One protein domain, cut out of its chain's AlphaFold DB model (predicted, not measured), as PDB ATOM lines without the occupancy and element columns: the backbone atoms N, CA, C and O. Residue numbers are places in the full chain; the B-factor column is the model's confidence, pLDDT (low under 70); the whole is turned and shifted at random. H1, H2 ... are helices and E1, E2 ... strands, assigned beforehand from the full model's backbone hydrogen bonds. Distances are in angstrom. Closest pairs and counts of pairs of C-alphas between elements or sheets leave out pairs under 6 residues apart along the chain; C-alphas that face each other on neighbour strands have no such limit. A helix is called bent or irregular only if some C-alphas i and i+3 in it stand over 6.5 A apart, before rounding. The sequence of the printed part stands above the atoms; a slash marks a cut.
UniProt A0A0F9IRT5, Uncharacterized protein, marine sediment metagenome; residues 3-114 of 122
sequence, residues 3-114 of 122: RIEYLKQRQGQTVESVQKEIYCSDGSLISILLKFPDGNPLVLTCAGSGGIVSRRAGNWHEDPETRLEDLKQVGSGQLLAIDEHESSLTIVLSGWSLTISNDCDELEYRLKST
ATOM      1  N   ARG A   3     -25.305  -3.673  91.982       65.94
ATOM      2  CA  ARG A   3     -24.883  -3.552  90.570       65.94
ATOM      3  C   ARG A   3     -26.003  -3.832  89.564       65.94
ATOM      4  O   ARG A   3     -26.271  -3.020  88.683       65.94
ATOM      5  N   ILE A   4     -26.700  -4.951  89.759       67.06
ATOM      6  CA  ILE A   4     -27.856  -5.348  88.957       67.06
ATOM      7  C   ILE A   4     -29.026  -4.416  89.228       67.06
ATOM      8  O   ILE A   4     -29.745  -4.071  88.306       67.06
ATOM      9  N   GLU A   5     -29.194  -3.952  90.465       73.50
ATOM     10  CA  GLU A   5     -30.253  -2.998  90.795       73.50
ATOM     11  C   GLU A   5     -30.082  -1.674  90.052       73.50
ATOM     12  O   GLU A   5     -31.048  -1.167  89.495       73.50
ATOM     13  N   TYR A   6     -28.855  -1.152  89.961       75.12
ATOM     14  CA  TYR A   6     -28.578   0.059  89.188       75.12
ATOM     15  C   TYR A   6     -28.876  -0.119  87.696       75.12
ATOM     16  O   TYR A   6     -29.441   0.767  87.060       75.12
ATOM     17  N   LEU A   7     -28.532  -1.276  87.131       74.25
ATOM     18  CA  LEU A   7     -28.855  -1.599  85.744       74.25
ATOM     19  C   LEU A   7     -30.357  -1.814  85.522       74.25
ATOM     20  O   LEU A   7     -30.902  -1.312  84.544       74.25
ATOM     21  N   LYS A   8     -31.040  -2.489  86.452       78.12
ATOM     22  CA  LYS A   8     -32.497  -2.675  86.444       78.12
ATOM     23  C   LYS A   8     -33.231  -1.335  86.538       78.12
ATOM     24  O   LYS A   8     -34.204  -1.133  85.827       78.12
ATOM     25  N   GLN A   9     -32.730  -0.382  87.325       81.62
ATOM     26  CA  GLN A   9     -33.257   0.992  87.372       81.62
ATOM     27  C   GLN A   9     -33.088   1.747  86.043       81.62
ATOM     28  O   GLN A   9     -33.807   2.708  85.779       81.62
ATOM     29  N   ARG A  10     -32.132   1.329  85.207       80.81
ATOM     30  CA  ARG A  10     -31.872   1.901  83.879       80.81
ATOM     31  C   ARG A  10     -32.531   1.121  82.745       80.81
ATOM     32  O   ARG A  10     -32.343   1.476  81.583       80.81
ATOM     33  N   GLN A  11     -33.307   0.087  83.052       83.00
ATOM     34  CA  GLN A  11     -34.080  -0.638  82.053       83.00
ATOM     35  C   GLN A  11     -35.040   0.330  81.340       83.00
ATOM     36  O   GLN A  11     -35.676   1.176  81.966       83.00
ATOM     37  N   GLY A  12     -35.092   0.254  80.012       82.56
ATOM     38  CA  GLY A  12     -35.803   1.194  79.144       82.56
ATOM     39  C   GLY A  12     -34.998   2.434  78.737       82.56
ATOM     40  O   GLY A  12     -35.431   3.150  77.834       82.56
ATOM     41  N   GLN A  13     -33.822   2.689  79.325       86.50
ATOM     42  CA  GLN A  13     -32.961   3.801  78.910       86.50
ATOM     43  C   GLN A  13     -32.083   3.437  77.714       86.50
ATOM     44  O   GLN A  13     -31.685   2.286  77.527       86.50
ATOM     45  N   THR A  14     -31.743   4.446  76.917       85.88
ATOM     46  CA  THR A  14     -30.795   4.305  75.813       85.88
ATOM     47  C   THR A  14     -29.371   4.221  76.346       85.88
ATOM     48  O   THR A  14     -28.919   5.088  77.089       85.88
ATOM     49  N   VAL A  15     -28.652   3.187  75.929       85.06
ATOM     50  CA  VAL A  15     -27.200   3.088  76.040       85.06
ATOM     51  C   VAL A  15     -26.612   3.656  74.753       85.06
ATOM     52  O   VAL A  15     -26.800   3.097  73.671       85.06
ATOM     53  N   GLU A  16     -25.926   4.789  74.860       84.31
ATOM     54  CA  GLU A  16     -25.343   5.497  73.713       84.31
ATOM     55  C   GLU A  16     -24.133   4.766  73.145       84.31
ATOM     56  O   GLU A  16     -23.879   4.783  71.942       84.31
ATOM     57  N   SER A  17     -23.363   4.125  74.019       80.25
ATOM     58  CA  SER A  17     -22.168   3.405  73.615       80.25
ATOM     59  C   SER A  17     -21.859   2.314  74.616       80.25
ATOM     60  O   SER A  17     -21.824   2.553  75.823       80.25
ATOM     61  N   VAL A  18     -21.596   1.122  74.103       79.12
ATOM     62  CA  VAL A  18     -20.968   0.049  74.861       79.12
ATOM     63  C   VAL A  18     -19.542  -0.083  74.370       79.12
ATOM     64  O   VAL A  18     -19.314  -0.309  73.182       79.12
ATOM     65  N   GLN A  19     -18.588   0.088  75.274       77.25
ATOM     66  CA  GLN A  19     -17.163  -0.055  74.999       77.25
ATOM     67  C   GLN A  19     -16.621  -1.224  75.814       77.25
ATOM     68  O   GLN A  19     -17.111  -1.492  76.910       77.25
ATOM     69  N   LYS A  20     -15.632  -1.933  75.275       72.00
ATOM     70  CA  LYS A  20     -14.963  -3.040  75.964       72.00
ATOM     71  C   LYS A  20     -13.479  -2.738  76.134       72.00
ATOM     72  O   LYS A  20     -12.897  -2.118  75.257       72.00
ATOM     73  N   GLU A  21     -12.890  -3.211  77.221       68.69
ATOM     74  CA  GLU A  21     -11.451  -3.225  77.490       68.69
ATOM     75  C   GLU A  21     -11.094  -4.619  78.018       68.69
ATOM     76  O   GLU A  21     -11.688  -5.090  78.986       68.69
ATOM     77  N   ILE A  22     -10.170  -5.310  77.349       62.50
ATOM     78  CA  ILE A  22      -9.711  -6.650  77.739       62.50
ATOM     79  C   ILE A  22      -8.288  -6.503  78.273       62.50
ATOM     80  O   ILE A  22      -7.435  -5.976  77.570       62.50
ATOM     81  N   TYR A  23      -8.026  -6.979  79.486       62.47
ATOM     82  CA  TYR A  23      -6.691  -7.022  80.075       62.47
ATOM     83  C   TYR A  23      -6.218  -8.477  80.089       62.47
ATOM     84  O   TYR A  23      -6.813  -9.322  80.759       62.47
ATOM     85  N   CYS A  24      -5.151  -8.767  79.350       53.78
ATOM     86  CA  CYS A  24      -4.543 -10.094  79.262       53.78
ATOM     87  C   CYS A  24      -3.044  -9.974  79.542       53.78
ATOM     88  O   CYS A  24      -2.262  -9.902  78.601       53.78
ATOM     89  N   SER A  25      -2.647  -9.940  80.816       48.31
ATOM     90  CA  SER A  25      -1.221 -10.071  81.163       48.31
ATOM     91  C   SER A  25      -0.936 -11.099  82.260       48.31
ATOM     92  O   SER A  25       0.057 -11.793  82.132       48.31
ATOM     93  N   ASP A  26      -1.790 -11.282  83.279       53.81
ATOM     94  CA  ASP A  26      -1.526 -12.278  84.352       53.81
ATOM     95  C   ASP A  26      -2.785 -12.656  85.172       53.81
ATOM     96  O   ASP A  26      -2.753 -13.035  86.339       53.81
ATOM     97  N   GLY A  27      -3.955 -12.474  84.568       54.72
ATOM     98  CA  GLY A  27      -5.239 -12.523  85.256       54.72
ATOM     99  C   GLY A  27      -6.254 -11.861  84.359       54.72
ATOM    100  O   GLY A  27      -6.476 -10.657  84.458       54.72
ATOM    101  N   SER A  28      -6.767 -12.642  83.410       66.00
ATOM    102  CA  SER A  28      -7.702 -12.180  82.395       66.00
ATOM    103  C   SER A  28      -8.790 -11.330  83.065       66.00
ATOM    104  O   SER A  28      -9.406 -11.755  84.047       66.00
ATOM    105  N   LEU A  29      -8.977 -10.099  82.591       71.12
ATOM    106  CA  LEU A  29     -10.068  -9.222  83.010       71.12
ATOM    107  C   LEU A  29     -10.787  -8.721  81.763       71.12
ATOM    108  O   LEU A  29     -10.158  -8.194  80.849       71.12
ATOM    109  N   ILE A  30     -12.111  -8.826  81.738       74.06
ATOM    110  CA  ILE A  30     -12.943  -8.190  80.712       74.06
ATOM    111  C   ILE A  30     -13.710  -7.066  81.379       74.06
ATOM    112  O   ILE A  30     -14.528  -7.320  82.256       74.06
ATOM    113  N   SER A  31     -13.489  -5.832  80.947       75.88
ATOM    114  CA  SER A  31     -14.260  -4.689  81.414       75.88
ATOM    115  C   SER A  31     -15.159  -4.131  80.311       75.88
ATOM    116  O   SER A  31     -14.737  -3.946  79.175       75.88
ATOM    117  N   ILE A  32     -16.417  -3.862  80.641       77.88
ATOM    118  CA  ILE A  32     -17.418  -3.252  79.769       77.88
ATOM    119  C   ILE A  32     -17.824  -1.914  80.357       77.88
ATOM    120  O   ILE A  32     -18.269  -1.828  81.500       77.88
ATOM    121  N   LEU A  33     -17.748  -0.882  79.534       80.06
ATOM    122  CA  LEU A  33     -18.238   0.449  79.820       80.06
ATOM    123  C   LEU A  33     -19.558   0.683  79.081       80.06
ATOM    124  O   LEU A  33     -19.598   0.712  77.853       80.06
ATOM    125  N   LEU A  34     -20.632   0.899  79.832       82.31
ATOM    126  CA  LEU A  34     -21.930   1.335  79.327       82.31
ATOM    127  C   LEU A  34     -22.049   2.847  79.515       82.31
ATOM    128  O   LEU A  34     -22.112   3.331  80.647       82.31
ATOM    129  N   LYS A  35     -22.091   3.597  78.416       84.56
ATOM    130  CA  LYS A  35     -22.336   5.042  78.421       84.56
ATOM    131  C   LYS A  35     -23.819   5.314  78.228       84.56
ATOM    132  O   LYS A  35     -24.434   4.828  77.281       84.56
ATOM    133  N   PHE A  36     -24.362   6.103  79.138       85.19
ATOM    134  CA  PHE A  36     -25.743   6.556  79.133       85.19
ATOM    135  C   PHE A  36     -25.770   8.078  78.919       85.19
ATOM    136  O   PHE A  36     -24.824   8.755  79.335       85.19
ATOM    137  N   PRO A  37     -26.860   8.623  78.348       79.88
ATOM    138  CA  PRO A  37     -26.970  10.045  78.009       79.88
ATOM    139  C   PRO A  37     -27.017  10.964  79.232       79.88
ATOM    140  O   PRO A  37     -26.810  12.166  79.119       79.88
ATOM    141  N   ASP A  38     -27.264  10.412  80.420       82.06
ATOM    142  CA  ASP A  38     -27.243  11.152  81.681       82.06
ATOM    143  C   ASP A  38     -25.819  11.456  82.184       82.06
ATOM    144  O   ASP A  38     -25.653  12.015  83.267       82.06
ATOM    145  N   GLY A  39     -24.788  11.061  81.428       76.75
ATOM    146  CA  GLY A  39     -23.392  11.327  81.762       76.75
ATOM    147  C   GLY A  39     -22.857  10.488  82.924       76.75
ATOM    148  O   GLY A  39     -21.783  10.792  83.434       76.75
ATOM    149  N   ASN A  40     -23.569   9.431  83.339       81.25
ATOM    150  CA  ASN A  40     -23.141   8.514  84.398       81.25
ATOM    151  C   ASN A  40     -22.846   7.122  83.817       81.25
ATOM    152  O   ASN A  40     -23.733   6.257  83.805       81.25
ATOM    153  N   PRO A  41     -21.613   6.859  83.348       79.12
ATOM    154  CA  PRO A  41     -21.285   5.572  82.771       79.12
ATOM    155  C   PRO A  41     -21.203   4.494  83.852       79.12
ATOM    156  O   PRO A  41     -20.766   4.741  84.985       79.12
ATOM    157  N   LEU A  42     -21.566   3.273  83.474       78.88
ATOM    158  CA  LEU A  42     -21.379   2.095  84.305       78.88
ATOM    159  C   LEU A  42     -20.238   1.246  83.771       78.88
ATOM    160  O   LEU A  42     -20.183   0.949  82.584       78.88
ATOM    161  N   VAL A  43     -19.380   0.812  84.680       77.25
ATOM    162  CA  VAL A  43     -18.281  -0.099  84.404       77.25
ATOM    163  C   VAL A  43     -18.594  -1.469  84.992       77.25
ATOM    164  O   VAL A  43     -18.944  -1.574  86.171       77.25
ATOM    165  N   LEU A  44     -18.422  -2.510  84.186       75.19
ATOM    166  CA  LEU A  44     -18.613  -3.912  84.534       75.19
ATOM    167  C   LEU A  44     -17.328  -4.678  84.230       75.19
ATOM    168  O   LEU A  44     -17.027  -4.921  83.074       75.19
ATOM    169  N   THR A  45     -16.578  -5.057  85.250       74.06
ATOM    170  CA  THR A  45     -15.306  -5.775  85.157       74.06
ATOM    171  C   THR A  45     -15.487  -7.218  85.613       74.06
ATOM    172  O   THR A  45     -15.886  -7.473  86.740       74.06
ATOM    173  N   CYS A  46     -15.181  -8.183  84.761       71.50
ATOM    174  CA  CYS A  46     -15.168  -9.604  85.072       71.50
ATOM    175  C   CYS A  46     -13.721 -10.074  85.210       71.50
ATOM    176  O   CYS A  46     -12.931  -9.832  84.302       71.50
ATOM    177  N   ALA A  47     -13.378 -10.706  86.333       70.12
ATOM    178  CA  ALA A  47     -12.047 -11.241  86.607       70.12
ATOM    179  C   ALA A  47     -12.045 -12.768  86.521       70.12
ATOM    180  O   ALA A  47     -12.878 -13.400  87.173       70.12
ATOM    181  N   GLY A  48     -11.057 -13.329  85.810       59.44
ATOM    182  CA  GLY A  48     -10.868 -14.768  85.577       59.44
ATOM    183  C   GLY A  48     -10.989 -15.638  86.836       59.44
ATOM    184  O   GLY A  48     -11.522 -16.740  86.813       59.44
ATOM    185  N   SER A  49     -10.558 -15.106  87.981       59.75
ATOM    186  CA  SER A  49     -10.534 -15.803  89.273       59.75
ATOM    187  C   SER A  49     -11.459 -15.202  90.343       59.75
ATOM    188  O   SER A  49     -11.479 -15.693  91.469       59.75
ATOM    189  N   GLY A  50     -12.212 -14.136  90.033       55.75
ATOM    190  CA  GLY A  50     -12.837 -13.270  91.051       55.75
ATOM    191  C   GLY A  50     -14.302 -12.890  90.824       55.75
ATOM    192  O   GLY A  50     -14.864 -12.137  91.621       55.75
ATOM    193  N   GLY A  51     -14.936 -13.392  89.762       58.22
ATOM    194  CA  GLY A  51     -16.315 -13.043  89.423       58.22
ATOM    195  C   GLY A  51     -16.457 -11.623  88.856       58.22
ATOM    196  O   GLY A  51     -15.487 -10.991  88.435       58.22
ATOM    197  N   ILE A  52     -17.697 -11.126  88.791       58.41
ATOM    198  CA  ILE A  52     -18.032  -9.850  88.136       58.41
ATOM    199  C   ILE A  52     -18.147  -8.714  89.168       58.41
ATOM    200  O   ILE A  52     -19.041  -8.683  90.023       58.41
ATOM    201  N   VAL A  53     -17.247  -7.741  89.059       61.72
ATOM    202  CA  VAL A  53     -17.155  -6.510  89.848       61.72
ATOM    203  C   VAL A  53     -17.655  -5.330  89.014       61.72
ATOM    204  O   VAL A  53     -17.322  -5.193  87.850       61.72
ATOM    205  N   SER A  54     -18.438  -4.423  89.595       55.22
ATOM    206  CA  SER A  54     -18.882  -3.202  88.906       55.22
ATOM    207  C   SER A  54     -18.408  -1.959  89.644       55.22
ATOM    208  O   SER A  54     -18.480  -1.923  90.875       55.22
ATOM    209  N   ARG A  55     -18.032  -0.908  88.918       58.94
ATOM    210  CA  ARG A  55     -17.682   0.397  89.496       58.94
ATOM    211  C   ARG A  55     -18.438   1.508  88.762       58.94
ATOM    212  O   ARG A  55     -18.835   1.355  87.611       58.94
ATOM    213  N   ARG A  56     -18.666   2.648  89.419       57.16
ATOM    214  CA  ARG A  56     -19.013   3.879  88.692       57.16
ATOM    215  C   ARG A  56     -17.757   4.393  87.992       57.16
ATOM    216  O   ARG A  56     -16.684   4.372  88.589       57.16
ATOM    217  N   ALA A  57     -17.892   4.884  86.766       56.62
ATOM    218  CA  ALA A  57     -16.762   5.266  85.915       56.62
ATOM    219  C   ALA A  57     -15.956   6.501  86.379       56.62
ATOM    220  O   ALA A  57     -15.090   6.958  85.641       56.62
ATOM    221  N   GLY A  58     -16.209   7.034  87.583       46.81
ATOM    222  CA  GLY A  58     -15.560   8.246  88.100       46.81
ATOM    223  C   GLY A  58     -14.026   8.195  88.092       46.81
ATOM    224  O   GLY A  58     -13.404   9.231  87.901       46.81
ATOM    225  N   ASN A  59     -13.437   6.994  88.186       46.19
ATOM    226  CA  ASN A  59     -11.990   6.752  88.108       46.19
ATOM    227  C   ASN A  59     -11.667   5.627  87.103       46.19
ATOM    228  O   ASN A  59     -10.959   4.676  87.424       46.19
ATOM    229  N   TRP A  60     -12.242   5.668  85.900       52.12
ATOM    230  CA  TRP A  60     -11.906   4.716  84.821       52.12
ATOM    231  C   TRP A  60     -10.537   4.999  84.162       52.12
ATOM    232  O   TRP A  60     -10.099   4.291  83.264       52.12
ATOM    233  N   HIS A  61      -9.843   6.045  84.604       48.28
ATOM    234  CA  HIS A  61      -8.514   6.432  84.143       48.28
ATOM    235  C   HIS A  61      -7.557   6.391  85.330       48.28
ATOM    236  O   HIS A  61      -7.426   7.402  85.996       48.28
ATOM    237  N   GLU A  62      -6.930   5.251  85.612       45.72
ATOM    238  CA  GLU A  62      -5.748   5.161  86.489       45.72
ATOM    239  C   GLU A  62      -5.181   3.735  86.386       45.72
ATOM    240  O   GLU A  62      -5.405   2.914  87.262       45.72
ATOM    241  N   ASP A  63      -4.611   3.405  85.218       42.78
ATOM    242  CA  ASP A  63      -3.349   2.649  85.078       42.78
ATOM    243  C   ASP A  63      -3.016   2.447  83.576       42.78
ATOM    244  O   ASP A  63      -3.748   1.755  82.860       42.78
ATOM    245  N   PRO A  64      -1.972   3.108  83.032       43.09
ATOM    246  CA  PRO A  64      -1.642   3.073  81.603       43.09
ATOM    247  C   PRO A  64      -0.798   1.863  81.167       43.09
ATOM    248  O   PRO A  64      -0.651   1.652  79.966       43.09
ATOM    249  N   GLU A  65      -0.251   1.061  82.085       45.19
ATOM    250  CA  GLU A  65       0.758   0.042  81.738       45.19
ATOM    251  C   GLU A  65       0.168  -1.298  81.251       45.19
ATOM    252  O   GLU A  65       0.905  -2.184  80.825       45.19
ATOM    253  N   THR A  66      -1.161  -1.459  81.250       44.78
ATOM    254  CA  THR A  66      -1.834  -2.706  80.822       44.78
ATOM    255  C   THR A  66      -3.068  -2.462  79.941       44.78
ATOM    256  O   THR A  66      -3.962  -3.299  79.873       44.78
ATOM    257  N   ARG A  67      -3.172  -1.311  79.261       50.66
ATOM    258  CA  ARG A  67      -4.293  -1.039  78.341       50.66
ATOM    259  C   ARG A  67      -4.023  -1.684  76.981       50.66
ATOM    260  O   ARG A  67      -3.350  -1.097  76.143       50.66
ATOM    261  N   LEU A  68      -4.563  -2.879  76.750       45.38
ATOM    262  CA  LEU A  68      -4.698  -3.408  75.391       45.38
ATOM    263  C   LEU A  68      -5.696  -2.518  74.625       45.38
ATOM    264  O   LEU A  68      -6.839  -2.336  75.041       45.38
ATOM    265  N   GLU A  69      -5.202  -1.933  73.537       46.72
ATOM    266  CA  GLU A  69      -5.706  -0.802  72.736       46.72
ATOM    267  C   GLU A  69      -7.083  -0.962  72.050       46.72
ATOM    268  O   GLU A  69      -7.347  -0.330  71.032       46.72
ATOM    269  N   ASP A  70      -8.018  -1.748  72.576       50.41
ATOM    270  CA  ASP A  70      -9.256  -2.073  71.859       50.41
ATOM    271  C   ASP A  70     -10.528  -1.641  72.592       50.41
ATOM    272  O   ASP A  70     -11.453  -2.436  72.780       50.41
ATOM    273  N   LEU A  71     -10.627  -0.338  72.898       52.97
ATOM    274  CA  LEU A  71     -11.898   0.364  73.147       52.97
ATOM    275  C   LEU A  71     -12.772   0.350  71.875       52.97
ATOM    276  O   LEU A  71     -13.092   1.384  71.288       52.97
ATOM    277  N   LYS A  72     -13.175  -0.837  71.415       61.00
ATOM    278  CA  LYS A  72     -14.112  -0.976  70.301       61.00
ATOM    279  C   LYS A  72     -15.507  -0.696  70.830       61.00
ATOM    280  O   LYS A  72     -15.997  -1.396  71.719       61.00
ATOM    281  N   GLN A  73     -16.155   0.317  70.265       68.44
ATOM    282  CA  GLN A  73     -17.592   0.477  70.415       68.44
ATOM    283  C   GLN A  73     -18.265  -0.754  69.803       68.44
ATOM    284  O   GLN A  73     -18.162  -0.984  68.601       68.44
ATOM    285  N   VAL A  74     -18.916  -1.564  70.635       68.06
ATOM    286  CA  VAL A  74     -19.594  -2.789  70.184       68.06
ATOM    287  C   VAL A  74     -21.042  -2.532  69.774       68.06
ATOM    288  O   VAL A  74     -21.617  -3.331  69.045       68.06
ATOM    289  N   GLY A  75     -21.617  -1.401  70.189       74.00
ATOM    290  CA  GLY A  75     -22.933  -0.972  69.735       74.00
ATOM    291  C   GLY A  75     -23.558   0.106  70.612       74.00
ATOM    292  O   GLY A  75     -22.941   0.627  71.546       74.00
ATOM    293  N   SER A  76     -24.808   0.413  70.292       82.94
ATOM    294  CA  SER A  76     -25.734   1.245  71.059       82.94
ATOM    295  C   SER A  76     -27.115   0.587  71.034       82.94
ATOM    296  O   SER A  76     -27.374  -0.291  70.205       82.94
ATOM    297  N   GLY A  77     -27.992   0.952  71.962       84.81
ATOM    298  CA  GLY A  77     -29.348   0.407  71.998       84.81
ATOM    299  C   GLY A  77     -30.072   0.690  73.304       84.81
ATOM    300  O   GLY A  77     -29.474   1.115  74.288       84.81
ATOM    301  N   GLN A  78     -31.377   0.453  73.325       86.94
ATOM    302  CA  GLN A  78     -32.177   0.546  74.539       86.94
ATOM    303  C   GLN A  78     -31.914  -0.662  75.435       86.94
ATOM    304  O   GLN A  78     -31.978  -1.790  74.962       86.94
ATOM    305  N   LEU A  79     -31.638  -0.436  76.719       85.62
ATOM    306  CA  LEU A  79     -31.424  -1.486  77.713       85.62
ATOM    307  C   LEU A  79     -32.736  -2.207  78.010       85.62
ATOM    308  O   LEU A  79     -33.604  -1.669  78.690       85.62
ATOM    309  N   LEU A  80     -32.887  -3.421  77.487       85.88
ATOM    310  CA  LEU A  80     -34.125  -4.189  77.581       85.88
ATOM    311  C   LEU A  80     -34.146  -5.109  78.790       85.88
ATOM    312  O   LEU A  80     -35.189  -5.230  79.421       85.88
ATOM    313  N   ALA A  81     -33.033  -5.764  79.110       83.94
ATOM    314  CA  ALA A  81     -32.946  -6.687  80.237       83.94
ATOM    315  C   ALA A  81     -31.496  -6.880  80.680       83.94
ATOM    316  O   ALA A  81     -30.565  -6.691  79.897       83.94
ATOM    317  N   ILE A  82     -31.322  -7.289  81.936       81.75
ATOM    318  CA  ILE A  82     -30.041  -7.728  82.484       81.75
ATOM    319  C   ILE A  82     -30.292  -8.997  83.281       81.75
ATOM    320  O   ILE A  82     -31.165  -9.010  84.151       81.75
ATOM    321  N   ASP A  83     -29.505 -10.022  82.993       83.00
ATOM    322  CA  ASP A  83     -29.531 -11.299  83.685       83.00
ATOM    323  C   ASP A  83     -28.138 -11.607  84.234       83.00
ATOM    324  O   ASP A  83     -27.139 -11.457  83.531       83.00
ATOM    325  N   GLU A  84     -28.066 -11.981  85.506       78.56
ATOM    326  CA  GLU A  84     -26.819 -12.351  86.167       78.56
ATOM    327  C   GLU A  84     -26.946 -13.762  86.709       78.56
ATOM    328  O   GLU A  84     -27.853 -14.070  87.480       78.56
ATOM    329  N   HIS A  85     -25.980 -14.580  86.325       74.75
ATOM    330  CA  HIS A  85     -25.744 -15.909  86.841       74.75
ATOM    331  C   HIS A  85     -24.425 -15.915  87.621       74.75
ATOM    332  O   HIS A  85     -23.605 -15.009  87.465       74.75
ATOM    333  N   GLU A  86     -24.192 -16.956  88.422       71.69
ATOM    334  CA  GLU A  86     -23.039 -17.076  89.333       71.69
ATOM    335  C   GLU A  86     -21.688 -16.720  88.690       71.69
ATOM    336  O   GLU A  86     -20.849 -16.084  89.331       71.69
ATOM    337  N   SER A  87     -21.527 -17.035  87.402       73.44
ATOM    338  CA  SER A  87     -20.307 -16.771  86.639       73.44
ATOM    339  C   SER A  87     -20.544 -15.999  85.340       73.44
ATOM    340  O   SER A  87     -19.634 -15.901  84.527       73.44
ATOM    341  N   SER A  88     -21.738 -15.451  85.094       77.81
ATOM    342  CA  SER A  88     -22.017 -14.753  83.832       77.81
ATOM    343  C   SER A  88     -22.958 -13.568  83.978       77.81
ATOM    344  O   SER A  88     -23.886 -13.597  84.773       77.81
ATOM    345  N   LEU A  89     -22.773 -12.550  83.146       79.19
ATOM    346  CA  LEU A  89     -23.651 -11.394  83.038       79.19
ATOM    347  C   LEU A  89     -24.103 -11.233  81.593       79.19
ATOM    348  O   LEU A  89     -23.278 -11.048  80.701       79.19
ATOM    349  N   THR A  90     -25.411 -11.242  81.378       84.00
ATOM    350  CA  THR A  90     -26.039 -10.967  80.089       84.00
ATOM    351  C   THR A  90     -26.739  -9.616  80.126       84.00
ATOM    352  O   THR A  90     -27.557  -9.342  80.999       84.00
ATOM    353  N   ILE A  91     -26.446  -8.772  79.143       83.12
ATOM    354  CA  ILE A  91     -27.057  -7.465  78.917       83.12
ATOM    355  C   ILE A  91     -27.777  -7.535  77.577       83.12
ATOM    356  O   ILE A  91     -27.159  -7.788  76.545       83.12
ATOM    357  N   VAL A  92     -29.084  -7.309  77.578       86.06
ATOM    358  CA  VAL A  92     -29.904  -7.303  76.367       86.06
ATOM    359  C   VAL A  92     -30.195  -5.863  75.983       86.06
ATOM    360  O   VAL A  92     -30.776  -5.108  76.763       86.06
ATOM    361  N   LEU A  93     -29.802  -5.498  74.769       85.56
ATOM    362  CA  LEU A  93     -30.043  -4.200  74.162       85.56
ATOM    363  C   LEU A  93     -30.972  -4.355  72.948       85.56
ATOM    364  O   LEU A  93     -31.126  -5.436  72.370       85.56
ATOM    365  N   SER A  94     -31.629  -3.271  72.544       84.00
ATOM    366  CA  SER A  94     -32.421  -3.274  71.313       84.00
ATOM    367  C   SER A  94     -31.514  -3.576  70.114       84.00
ATOM    368  O   SER A  94     -30.635  -2.778  69.788       84.00
ATOM    369  N   GLY A  95     -31.723  -4.715  69.455       81.56
ATOM    370  CA  GLY A  95     -30.943  -5.151  68.293       81.56
ATOM    371  C   GLY A  95     -29.772  -6.091  68.595       81.56
ATOM    372  O   GLY A  95     -29.292  -6.732  67.665       81.56
ATOM    373  N   TRP A  96     -29.334  -6.251  69.852       84.31
ATOM    374  CA  TRP A  96     -28.263  -7.190  70.209       84.31
ATOM    375  C   TRP A  96     -28.180  -7.485  71.713       84.31
ATOM    376  O   TRP A  96     -28.679  -6.738  72.542       84.31
ATOM    377  N   SER A  97     -27.537  -8.584  72.089       84.56
ATOM    378  CA  SER A  97     -27.218  -8.934  73.469       84.56
ATOM    379  C   SER A  97     -25.724  -9.184  73.637       84.56
ATOM    380  O   SER A  97     -25.018  -9.552  72.694       84.56
ATOM    381  N   LEU A  98     -25.245  -8.948  74.853       81.81
ATOM    382  CA  LEU A  98     -23.865  -9.126  75.262       81.81
ATOM    383  C   LEU A  98     -23.821  -9.983  76.506       81.81
ATOM    384  O   LEU A  98     -24.362  -9.599  77.537       81.81
ATOM    385  N   THR A  99     -23.152 -11.117  76.405       83.12
ATOM    386  CA  THR A  99     -22.902 -12.004  77.533       83.12
ATOM    387  C   THR A  99     -21.418 -11.966  77.845       83.12
ATOM    388  O   THR A  99     -20.606 -12.104  76.934       83.12
ATOM    389  N   ILE A 100     -21.065 -11.767  79.111       77.12
ATOM    390  CA  ILE A 100     -19.735 -12.065  79.643       77.12
ATOM    391  C   ILE A 100     -19.882 -13.288  80.524       77.12
ATOM    392  O   ILE A 100     -20.788 -13.329  81.354       77.12
ATOM    393  N   SER A 101     -18.984 -14.245  80.387       75.25
ATOM    394  CA  SER A 101     -18.932 -15.432  81.226       75.25
ATOM    395  C   SER A 101     -17.500 -15.681  81.670       75.25
ATOM    396  O   SER A 101     -16.562 -15.581  80.882       75.25
ATOM    397  N   ASN A 102     -17.360 -15.990  82.950       70.50
ATOM    398  CA  ASN A 102     -16.147 -16.492  83.551       70.50
ATOM    399  C   ASN A 102     -16.277 -18.010  83.673       70.50
ATOM    400  O   ASN A 102     -16.739 -18.507  84.702       70.50
ATOM    401  N   ASP A 103     -15.956 -18.737  82.607       64.06
ATOM    402  CA  ASP A 103     -15.768 -20.179  82.739       64.06
ATOM    403  C   ASP A 103     -14.383 -20.390  83.365       64.06
ATOM    404  O   ASP A 103     -13.468 -19.631  83.062       64.06
ATOM    405  N   CYS A 104     -14.239 -21.335  84.297       51.09
ATOM    406  CA  CYS A 104     -13.099 -21.436  85.224       51.09
ATOM    407  C   CYS A 104     -11.691 -21.478  84.585       51.09
ATOM    408  O   CYS A 104     -10.711 -21.342  85.319       51.09
ATOM    409  N   ASP A 105     -11.592 -21.604  83.263       54.47
ATOM    410  CA  ASP A 105     -10.348 -21.618  82.497       54.47
ATOM    411  C   ASP A 105     -10.220 -20.461  81.483       54.47
ATOM    412  O   ASP A 105      -9.099 -20.072  81.153       54.47
ATOM    413  N   GLU A 106     -11.321 -19.853  81.014       62.19
ATOM    414  CA  GLU A 106     -11.291 -18.801  79.988       62.19
ATOM    415  C   GLU A 106     -12.403 -17.750  80.168       62.19
ATOM    416  O   GLU A 106     -13.590 -18.039  80.340       62.19
ATOM    417  N   LEU A 107     -12.010 -16.479  80.066       64.94
ATOM    418  CA  LEU A 107     -12.933 -15.351  80.024       64.94
ATOM    419  C   LEU A 107     -13.521 -15.213  78.619       64.94
ATOM    420  O   LEU A 107     -12.840 -14.767  77.695       64.94
ATOM    421  N   GLU A 108     -14.800 -15.550  78.470       69.38
ATOM    422  CA  GLU A 108     -15.516 -15.444  77.201       69.38
ATOM    423  C   GLU A 108     -16.459 -14.233  77.207       69.38
ATOM    424  O   GLU A 108     -17.145 -13.940  78.190       69.38
ATOM    425  N   TYR A 109     -16.541 -13.535  76.073       72.88
ATOM    426  CA  TYR A 109     -17.651 -12.631  75.790       72.88
ATOM    427  C   TYR A 109     -18.306 -12.996  74.461       72.88
ATOM    428  O   TYR A 109     -17.642 -13.361  73.490       72.88
ATOM    429  N   ARG A 110     -19.628 -12.845  74.396       75.19
ATOM    430  CA  ARG A 110     -20.424 -13.182  73.220       75.19
ATOM    431  C   ARG A 110     -21.373 -12.042  72.883       75.19
ATOM    432  O   ARG A 110     -22.206 -11.665  73.702       75.19
ATOM    433  N   LEU A 111     -21.250 -11.512  71.667       76.56
ATOM    434  CA  LEU A 111     -22.183 -10.545  71.092       76.56
ATOM    435  C   LEU A 111     -23.136 -11.293  70.154       76.56
ATOM    436  O   LEU A 111     -22.678 -11.971  69.236       76.56
ATOM    437  N   LYS A 112     -24.445 -11.178  70.362       80.75
ATOM    438  CA  LYS A 112     -25.454 -11.755  69.463       80.75
ATOM    439  C   LYS A 112     -26.388 -10.665  68.972       80.75
ATOM    440  O   LYS A 112     -26.901  -9.910  69.782       80.75
ATOM    441  N   SER A 113     -26.653 -10.593  67.671       76.19
ATOM    442  CA  SER A 113     -27.734  -9.740  67.165       76.19
ATOM    443  C   SER A 113     -29.083 -10.305  67.621       76.19
ATOM    444  O   SER A 113     -29.322 -11.504  67.489       76.19
ATOM    445  N   THR A 114     -29.973  -9.466  68.156       65.12
ATOM    446  CA  THR A 114     -31.338  -9.876  68.537       65.12
ATOM    447  C   THR A 114     -32.307  -9.818  67.356       65.12
ATOM    448  O   THR A 114     -33.471 -10.167  67.517       65.12
TER     449      THR A 114
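AT A GLANCE: This is residues 3 to 114 of the 122 residues of an uncharacterized protein of marine sediment metagenome (UniProt A0A0F9IRT5). One antiparallel sheet of eight strands is folded back on itself into two leaves that face each other, E4 E3 E2 E1 and E6 E7 E8, with the sharply bent E5 as the hinge; it is curled like part of a barrel. The short helix H1 packs on E5, and a long loop of residues 57 to 72 joins E4 to E5. The printed part has 112 residues, with one named helix and then eight named strands, E1 to E8; the sheet's order is E4 E3 E2 E1 E5 E6 E7 E8, and the class is mostly strand. The whole is compact, with a radius of gyration of the C-alphas of 13.3 A, and spans 37 by 28 by 24 A.

IN THESE COORDINATES: In the first leaf, E1 is residues 14 to 23, 27.0 A long from C-alpha 14 at (-30.795, 4.305, 75.813); E2 is residues 29 to 35, E3 residues 42 to 47 and E4 residues 51 to 56. The hinge E5, residues 73 to 85, measures 24.6 A and bends by 106 degrees at residue 78. In the second leaf, E6 is residues 88 to 93, E7 residues 96 to 103, 22.0 A, and E8 residues 106 to 113, 22.7 A, ending at C-alpha 113 at (-27.734, -9.740, 67.165). H1 is residues 3 to 9, 10.0 A, starting at C-alpha 3 at (-24.883, -3.552, 90.570).

HOW THE PARTS SIT: E1 to E4 form a meander, each strand the antiparallel neighbour of the one before, and so do E5 to E8. Within hydrogen-bond range are N 19 and O 33 of the hairpin E1 and E2, 2.8 A, N 44 and O 32 of the hairpin E2 and E3, 2.8 A, and N 53 and O 45 of the hairpin E3 and E4, 2.7 A. The pairing of E5 is staggered: residues 73 to 78 pair with E1, with N 15 and O 77 at 2.8 A, and residues 79 to 85 with E6, with N 83 and O 90 at 2.9 A. Also within hydrogen-bond range are N 91 and O 98 of the hairpin E6 and E7, 2.8 A, and N 99 and O 110 of the hairpin E7 and E8, 2.9 A. Between the leaves, the closest C-alphas of E3 and E7 are those of Cys 46 and Asn 102, 7.1 A apart. E1 and E8 are apart. H1 is on the sheet at a height of 7.2 A, over none of the strands; its closest C-alpha pair with E5 is Lys 8 and Ile 82, 6.9 A. In H1 every O i to N i+4 pair is within hydrogen-bond range.

THE WHOLE: The two C-alphas farthest apart, those of Gly 12 and Asp 26, are 37.2 A apart. The printed part has no cut, and the link from E4 to E5 is long, with 16 residues. Mean pLDDT of the printed part is 70.3; 44 residues are under 70, among them residues 48 to 74.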